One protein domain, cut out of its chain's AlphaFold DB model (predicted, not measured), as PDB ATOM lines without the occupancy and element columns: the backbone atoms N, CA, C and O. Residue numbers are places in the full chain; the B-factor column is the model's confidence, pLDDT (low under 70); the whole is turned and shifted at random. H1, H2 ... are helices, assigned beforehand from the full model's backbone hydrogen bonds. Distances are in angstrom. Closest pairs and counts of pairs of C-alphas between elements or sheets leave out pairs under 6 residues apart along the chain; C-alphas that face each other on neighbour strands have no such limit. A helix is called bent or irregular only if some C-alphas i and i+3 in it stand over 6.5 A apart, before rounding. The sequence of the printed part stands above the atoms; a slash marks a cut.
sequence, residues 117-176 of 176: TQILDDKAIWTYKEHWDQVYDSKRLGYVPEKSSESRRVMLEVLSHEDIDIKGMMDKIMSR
ATOM      1  N   THR A 117     102.055 125.788 135.498       82.94
ATOM      2  CA  THR A 117     103.241 126.012 134.653       82.94
ATOM      3  C   THR A 117     103.781 124.719 134.046       82.94
ATOM      4  O   THR A 117     104.368 124.750 132.969       82.94
ATOM      5  N   GLN A 118     103.502 123.569 134.666       82.25
ATOM      6  CA  GLN A 118     103.895 122.256 134.155       82.25
ATOM      7  C   GLN A 118     103.158 121.860 132.867       82.25
ATOM      8  O   GLN A 118     103.676 121.055 132.094       82.25
ATOM      9  N   ILE A 119     101.964 122.415 132.629       80.75
ATOM     10  CA  ILE A 119     101.182 122.171 131.407       80.75
ATOM     11  C   ILE A 119     101.407 123.250 130.338       80.75
ATOM     12  O   ILE A 119     101.045 123.052 129.178       80.75
ATOM     13  N   LEU A 120     102.016 124.382 130.705       86.62
ATOM     14  CA  LEU A 120     102.304 125.489 129.798       86.62
ATOM     15  C   LEU A 120     103.622 125.248 129.070       86.62
ATOM     16  O   LEU A 120     104.698 125.568 129.566       86.62
ATOM     17  N   ASP A 121     103.526 124.721 127.856       89.00
ATOM     18  CA  ASP A 121     104.669 124.566 126.960       89.00
ATOM     19  C   ASP A 121     104.363 125.213 125.608       89.00
ATOM     20  O   ASP A 121     103.226 125.194 125.142       89.00
ATOM     21  N   ASP A 122     105.363 125.774 124.933       91.38
ATOM     22  CA  ASP A 122     105.176 126.394 123.618       91.38
ATOM     23  C   ASP A 122     105.214 125.345 122.495       91.38
ATOM     24  O   ASP A 122     106.044 125.363 121.581       91.38
ATOM     25  N   LYS A 123     104.291 124.386 122.587       93.75
ATOM     26  CA  LYS A 123     104.112 123.302 121.624       93.75
ATOM     27  C   LYS A 123     102.860 123.506 120.784       93.75
ATOM     28  O   LYS A 123     101.909 124.193 121.166       93.75
ATOM     29  N   ALA A 124     102.881 122.901 119.601       93.56
ATOM     30  CA  ALA A 124     101.701 122.826 118.761       93.56
ATOM     31  C   ALA A 124     100.703 121.808 119.333       93.56
ATOM     32  O   ALA A 124     101.109 120.756 119.829       93.56
ATOM     33  N   ILE A 125      99.415 122.111 119.211       93.25
ATOM     34  CA  ILE A 125      98.307 121.186 119.466       93.25
ATOM     35  C   ILE A 125      97.478 121.004 118.205       93.25
ATOM     36  O   ILE A 125      97.472 121.856 117.310       93.25
ATOM     37  N   TRP A 126      96.812 119.857 118.130       91.94
ATOM     38  CA  TRP A 126      95.863 119.576 117.066       91.94
ATOM     39  C   TRP A 126      94.589 120.403 117.268       91.94
ATOM     40  O   TRP A 126      94.236 120.724 118.401       91.94
ATOM     41  N   THR A 127      93.911 120.738 116.175       91.38
ATOM     42  CA  THR A 127      92.575 121.350 116.226       91.38
ATOM     43  C   THR A 127      91.546 120.320 116.681       91.38
ATOM     44  O   THR A 127      91.810 119.112 116.659       91.38
ATOM     45  N   TYR A 128      90.329 120.741 117.010       88.81
ATOM     46  CA  TYR A 128      89.241 119.775 117.118       88.81
ATOM     47  C   TYR A 128      88.993 119.058 115.783       88.81
ATOM     48  O   TYR A 128      89.397 119.500 114.699       88.81
ATOM     49  N   LYS A 129      88.364 117.882 115.877       91.12
ATOM     50  CA  LYS A 129      88.177 116.966 114.746       91.12
ATOM     51  C   LYS A 129      87.339 117.601 113.641       91.12
ATOM     52  O   LYS A 129      87.560 117.307 112.474       91.12
ATOM     53  N   GLU A 130      86.398 118.454 114.009       92.88
ATOM     54  CA  GLU A 130      85.487 119.171 113.122       92.88
ATOM     55  C   GLU A 130      86.226 120.205 112.258       92.88
ATOM     56  O   GLU A 130      85.773 120.521 111.164       92.88
ATOM     57  N   HIS A 131      87.392 120.663 112.718       92.25
ATOM     58  CA  HIS A 131      88.182 121.758 112.148       92.25
ATOM     59  C   HIS A 131      89.560 121.311 111.622       92.25
ATOM     60  O   HIS A 131      90.461 122.128 111.430       92.25
ATOM     61  N   TRP A 132      89.763 120.003 111.420       92.00
ATOM     62  CA  TRP A 132      91.061 119.411 111.054       92.00
ATOM     63  C   TRP A 132      91.658 119.962 109.746       92.00
ATOM     64  O   TRP A 132      92.877 119.999 109.564       92.00
ATOM     65  N   ASP A 133      90.799 120.376 108.823       93.25
ATOM     66  CA  ASP A 133      91.130 120.898 107.503       93.25
ATOM     67  C   ASP A 133      91.752 122.303 107.556       93.25
ATOM     68  O   ASP A 133      92.526 122.661 106.667       93.25
ATOM     69  N   GLN A 134      91.540 123.061 108.638       91.12
ATOM     70  CA  GLN A 134      92.159 124.376 108.870       91.12
ATOM     71  C   GLN A 134      93.694 124.338 108.911       91.12
ATOM     72  O   GLN A 134      94.356 125.371 108.789       91.12
ATOM     73  N   VAL A 135      94.287 123.157 109.103       91.62
ATOM     74  CA  VAL A 135      95.745 122.984 109.122       91.62
ATOM     75  C   VAL A 135      96.354 123.131 107.723       91.62
ATOM     76  O   VAL A 135      97.531 123.485 107.606       91.62
ATOM     77  N   TYR A 136      95.571 122.896 106.670       91.94
ATOM     78  CA  TYR A 136      96.040 122.883 105.289       91.94
ATOM     79  C   TYR A 136      95.802 124.214 104.573       91.94
ATOM     80  O   TYR A 136      94.950 125.025 104.928       91.94
ATOM     81  N   ASP A 137      96.574 124.438 103.512       92.88
ATOM     82  CA  ASP A 137      96.410 125.614 102.665       92.88
ATOM     83  C   ASP A 137      95.083 125.553 101.884       92.88
ATOM     84  O   ASP A 137      94.831 124.613 101.127       92.88
ATOM     85  N   SER A 138      94.254 126.591 102.031       93.31
ATOM     86  CA  SER A 138      92.937 126.692 101.376       93.31
ATOM     87  C   SER A 138      92.988 126.585  99.847       93.31
ATOM     88  O   SER A 138      92.078 126.024  99.238       93.31
ATOM     89  N   LYS A 139      94.063 127.052  99.192       94.00
ATOM     90  CA  LYS A 139      94.193 126.919  97.731       94.00
ATOM     91  C   LYS A 139      94.428 125.468  97.336       94.00
ATOM     92  O   LYS A 139      93.914 125.039  96.309       94.00
ATOM     93  N   ARG A 140      95.188 124.716  98.141       93.31
ATOM     94  CA  ARG A 140      95.388 123.272  97.936       93.31
ATOM     95  C   ARG A 140      94.120 122.468  98.213       93.31
ATOM     96  O   ARG A 140      93.890 121.479  97.528       93.31
ATOM     97  N   LEU A 141      93.312 122.894  99.181       93.38
ATOM     98  CA  LEU A 141      92.026 122.264  99.489       93.38
ATOM     99  C   LEU A 141      90.940 122.562  98.445       93.38
ATOM    100  O   LEU A 141      90.042 121.749  98.249       93.38
ATOM    101  N   GLY A 142      91.002 123.719  97.778       95.88
ATOM    102  CA  GLY A 142      89.979 124.165  96.826       95.88
ATOM    103  C   GLY A 142      88.744 124.793  97.483       95.88
ATOM    104  O   GLY A 142      87.797 125.156  96.787       95.88
ATOM    105  N   TYR A 143      88.758 124.956  98.804       95.31
ATOM    106  CA  TYR A 143      87.750 125.667  99.583       95.31
ATOM    107  C   TYR A 143      88.411 126.372 100.771       95.31
ATOM    108  O   TYR A 143      89.577 126.135 101.089       95.31
ATOM    109  N   VAL A 144      87.667 127.270 101.412       93.94
ATOM    110  CA  VAL A 144      88.109 127.954 102.629       93.94
ATOM    111  C   VAL A 144      87.492 127.222 103.820       93.94
ATOM    112  O   VAL A 144      86.265 127.251 103.932       93.94
ATOM    113  N   PRO A 145      88.297 126.562 104.674       91.94
ATOM    114  CA  PRO A 145      87.803 125.976 105.916       91.94
ATOM    115  C   PRO A 145      87.095 127.022 106.780       91.94
ATOM    116  O   PRO A 145      87.453 128.206 106.755       91.94
ATOM    117  N   GLU A 146      86.102 126.589 107.555       90.38
ATOM    118  CA  GLU A 146      85.481 127.438 108.575       90.38
ATOM    119  C   GLU A 146      86.560 127.962 109.531       90.38
ATOM    120  O   GLU A 146      87.549 127.276 109.770       90.38
ATOM    121  N   LYS A 147      86.429 129.188 110.045       84.00
ATOM    122  CA  LYS A 147      87.392 129.720 111.020       84.00
ATOM    123  C   LYS A 147      86.984 129.286 112.422       84.00
ATOM    124  O   LYS A 147      85.906 129.665 112.866       84.00
ATOM    125  N   SER A 148      87.870 128.588 113.127       82.81
ATOM    126  CA  SER A 148      87.703 128.344 114.560       82.81
ATOM    127  C   SER A 148      88.284 129.491 115.396       82.81
ATOM    128  O   SER A 148      89.198 130.200 114.962       82.81
ATOM    129  N   SER A 149      87.738 129.671 116.599       83.62
ATOM    130  CA  SER A 149      88.323 130.488 117.665       83.62
ATOM    131  C   SER A 149      89.494 129.799 118.378       83.62
ATOM    132  O   SER A 149      90.165 130.441 119.180       83.62
ATOM    133  N   GLU A 150      89.731 128.516 118.099       87.62
ATOM    134  CA  GLU A 150      90.817 127.720 118.675       87.62
ATOM    135  C   GLU A 150      92.199 128.209 118.237       87.62
ATOM    136  O   GLU A 150      92.440 128.586 117.083       87.62
ATOM    137  N   SER A 151      93.157 128.088 119.146       90.62
ATOM    138  CA  SER A 151      94.569 128.209 118.846       90.62
ATOM    139  C   SER A 151      95.232 126.845 118.704       90.62
ATOM    140  O   SER A 151      95.021 125.921 119.480       90.62
ATOM    141  N   ARG A 152      96.158 126.736 117.749       91.44
ATOM    142  CA  ARG A 152      97.008 125.545 117.566       91.44
ATOM    143  C   ARG A 152      98.274 125.572 118.426       91.44
ATOM    144  O   ARG A 152      99.210 124.820 118.164       91.44
ATOM    145  N   ARG A 153      98.360 126.475 119.406       92.81
ATOM    146  CA  ARG A 153      99.489 126.598 120.343       92.81
ATOM    147  C   ARG A 153      98.960 126.455 121.756       92.81
ATOM    148  O   ARG A 153      98.096 127.240 122.132       92.81
ATOM    149  N   VAL A 154      99.526 125.527 122.532       91.62
ATOM    150  CA  VAL A 154      99.090 125.245 123.915       91.62
ATOM    151  C   VAL A 154      98.969 126.535 124.723       91.62
ATOM    152  O   VAL A 154      97.916 126.790 125.288       91.62
ATOM    153  N   MET A 155     100.004 127.384 124.727       91.00
ATOM    154  CA  MET A 155      99.983 128.624 125.513       91.00
ATOM    155  C   MET A 155      98.832 129.558 125.133       91.00
ATOM    156  O   MET A 155      98.174 130.103 126.006       91.00
ATOM    157  N   LEU A 156      98.592 129.762 123.838       91.69
ATOM    158  CA  LEU A 156      97.539 130.668 123.377       91.69
ATOM    159  C   LEU A 156      96.147 130.087 123.621       91.69
ATOM    160  O   LEU A 156      95.227 130.842 123.906       91.69
ATOM    161  N   GLU A 157      96.005 128.769 123.506       90.69
ATOM    162  CA  GLU A 157      94.749 128.081 123.787       90.69
ATOM    163  C   GLU A 157      94.417 128.116 125.277       90.69
ATOM    164  O   GLU A 157      93.300 128.409 125.669       90.69
ATOM    165  N   VAL A 158      95.408 127.903 126.133       89.12
ATOM    166  CA  VAL A 158      95.251 128.068 127.578       89.12
ATOM    167  C   VAL A 158      94.871 129.512 127.915       89.12
ATOM    168  O   VAL A 158      93.936 129.731 128.676       89.12
ATOM    169  N   LEU A 159      95.561 130.503 127.342       88.75
ATOM    170  CA  LEU A 159      95.291 131.922 127.604       88.75
ATOM    171  C   LEU A 159      93.944 132.411 127.048       88.75
ATOM    172  O   LEU A 159      93.492 133.480 127.451       88.75
ATOM    173  N   SER A 160      93.325 131.685 126.109       89.75
ATOM    174  CA  SER A 160      91.998 132.033 125.589       89.75
ATOM    175  C   SER A 160      90.870 131.645 126.550       89.75
ATOM    176  O   SER A 160      89.764 132.170 126.428       89.75
ATOM    177  N   HIS A 161      91.147 130.759 127.511       86.69
ATOM    178  CA  HIS A 161      90.187 130.320 128.514       86.69
ATOM    179  C   HIS A 161      90.214 131.254 129.729       86.69
ATOM    180  O   HIS A 161      91.280 131.593 130.236       86.69
ATOM    181  N   GLU A 162      89.032 131.647 130.212       86.12
ATOM    182  CA  GLU A 162      88.905 132.499 131.405       86.12
ATOM    183  C   GLU A 162      89.338 131.763 132.681       86.12
ATOM    184  O   GLU A 162      90.035 132.343 133.508       86.12
ATOM    185  N   ASP A 163      88.983 130.479 132.797       85.12
ATOM    186  CA  ASP A 163      89.338 129.604 133.915       85.12
ATOM    187  C   ASP A 163      89.719 128.206 133.406       85.12
ATOM    188  O   ASP A 163      89.068 127.641 132.520       85.12
ATOM    189  N   ILE A 164      90.756 127.615 134.005       84.00
ATOM    190  CA  ILE A 164      91.217 126.255 133.701       84.00
ATOM    191  C   ILE A 164      90.982 125.376 134.922       84.00
ATOM    192  O   ILE A 164      91.693 125.460 135.918       84.00
ATOM    193  N   ASP A 165      89.985 124.500 134.826       86.81
ATOM    194  CA  ASP A 165      89.674 123.520 135.863       86.81
ATOM    195  C   ASP A 165      90.256 122.146 135.503       86.81
ATOM    196  O   ASP A 165      89.568 121.276 134.960       86.81
ATOM    197  N   ILE A 166      91.545 121.942 135.805       86.38
ATOM    198  CA  ILE A 166      92.231 120.657 135.571       86.38
ATOM    199  C   ILE A 166      91.508 119.522 136.300       86.38
ATOM    200  O   ILE A 166      91.369 118.421 135.763       86.38
ATOM    201  N   LYS A 167      91.011 119.780 137.513       87.25
ATOM    202  CA  LYS A 167      90.313 118.771 138.304       87.25
ATOM    203  C   LYS A 167      89.035 118.322 137.610       87.25
ATOM    204  O   LYS A 167      88.865 117.127 137.388       87.25
ATOM    205  N   GLY A 168      88.195 119.260 137.179       88.75
ATOM    206  CA  GLY A 168      86.986 118.951 136.418       88.75
ATOM    207  C   GLY A 168      87.272 118.238 135.093       88.75
ATOM    208  O   GLY A 168      86.506 117.359 134.687       88.75
ATOM    209  N   MET A 169      88.381 118.559 134.417       87.19
ATOM    210  CA  MET A 169      88.820 117.829 133.221       87.19
ATOM    211  C   MET A 169      89.189 116.376 133.544       87.19
ATOM    212  O   MET A 169      88.726 115.459 132.862       87.19
ATOM    213  N   MET A 170      89.978 116.153 134.597       88.44
ATOM    214  CA  MET A 170      90.399 114.814 135.013       88.44
ATOM    215  C   MET A 170      89.230 113.983 135.538       88.44
ATOM    216  O   MET A 170      89.121 112.813 135.182       88.44
ATOM    217  N   ASP A 171      88.306 114.580 136.290       89.50
ATOM    218  CA  ASP A 171      87.097 113.905 136.770       89.50
ATOM    219  C   ASP A 171      86.247 113.389 135.595       89.50
ATOM    220  O   ASP A 171      85.772 112.252 135.620       89.50
ATOM    221  N   LYS A 172      86.128 114.162 134.504       90.44
ATOM    222  CA  LYS A 172      85.463 113.695 133.272       90.44
ATOM    223  C   LYS A 172      86.192 112.514 132.631       90.44
ATOM    224  O   LYS A 172      85.525 111.581 132.186       90.44
ATOM    225  N   ILE A 173      87.524 112.535 132.581       88.56
ATOM    226  CA  ILE A 173      88.332 111.443 132.011       88.56
ATOM    227  C   ILE A 173      88.209 110.173 132.861       88.56
ATOM    228  O   ILE A 173      87.994 109.102 132.308       88.56
ATOM    229  N   MET A 174      88.300 110.300 134.186       86.12
ATOM    230  CA  MET A 174      88.239 109.180 135.132       86.12
ATOM    231  C   MET A 174      86.829 108.589 135.291       86.12
ATOM    232  O   MET A 174      86.694 107.467 135.764       86.12
ATOM    233  N   SER A 175      85.781 109.339 134.929       86.31
ATOM    234  CA  SER A 175      84.382 108.880 134.968       86.31
ATOM    235  C   SER A 175      83.958 107.996 133.787       86.31
ATOM    236  O   SER A 175      82.851 107.454 133.810       86.31
ATOM    237  N   ARG A 176      84.800 107.881 132.753       53.59
ATOM    238  CA  ARG A 176      84.585 106.991 131.604       53.59
ATOM    239  C   ARG A 176      85.092 105.585 131.888       53.59
ATOM    240  O   ARG A 176      84.405 104.648 131.430       53.59
TER     241      ARG A 176
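What this domain is: This is residues 117 to 176 of the 176 residues of the protein "RdRp catalytic domain-containing protein" of Trichuris muris (UniProt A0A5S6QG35). What is the main shape? The chain makes a long, open fold-back: residues 117 to 128 lead to the short helices H1 and H2 at one end, and residues 142 to 153 fold back to H3. From H3 the chain goes on to H4 at the other end, where residues 167 to 176 stick out. What is it built of, and how full is it? The printed part has 60 residues with four named helices, in the order H1, H2, H3, H4, and no named strand; its class is all helix, though 27 of the 60 residues are in named elements. The whole is loose, with a radius of gyration of the C-alphas of 14.5 A, and elongated, spanning 42 by 27 by 18 A.

How they stand to each other: Where does the longest helix stand? H4, residues 166 to 174, is apart from H3, residues 154 to 160. It is also apart from H1, residues 129 to 135, and from H2, residues 138 to 141. How do the other helices stand to each other? H1 and H2 meet only through their link. H3 is apart from H1 and from H2. What do the backbone N and O atoms show? In H3 and H4 every O i to N i+4 pair is within hydrogen-bond range, and H2 is too short for such a pair. In H1, 0 of 3 such pairs are within range, beside 2 of 4 O i to N i+3 pairs.

Where its parts are: Where does the longest helix lie? H4 runs 12.2 A from C-alpha 166 at (92.231, 120.657, 135.571) to C-alpha 174 at (88.239, 109.180, 135.132). Where are H3 and H2? H3 measures 10.0 A from Val 154 to Ser 160, and H2 measures 4.9 A from Ser 138 to Leu 141. What of H1? It begins at C-alpha 129, at (88.177, 116.966, 114.746), and measures 11.2 A to C-alpha 135. H1 is irregular: C-alphas 130 and 133 are 8.1 A apart.

The domain as a whole: How far does it reach? The two C-alphas farthest apart are those of Lys 139 and Ser 175, at 42.5 A. Without residues 167 to 176, which stand free, the body of 50 residues spans 40 by 19 by 15 A. How are the helices linked? The links H1 to H2 and H3 to H4 are tight, and H2 to H3 is a long link of 12 residues. Is anything cut or uncertain? The printed part has no cut and ends at residue 176, the chain's last residue. Its mean pLDDT is 89.0, and residue 176 is the one printed residue under 70.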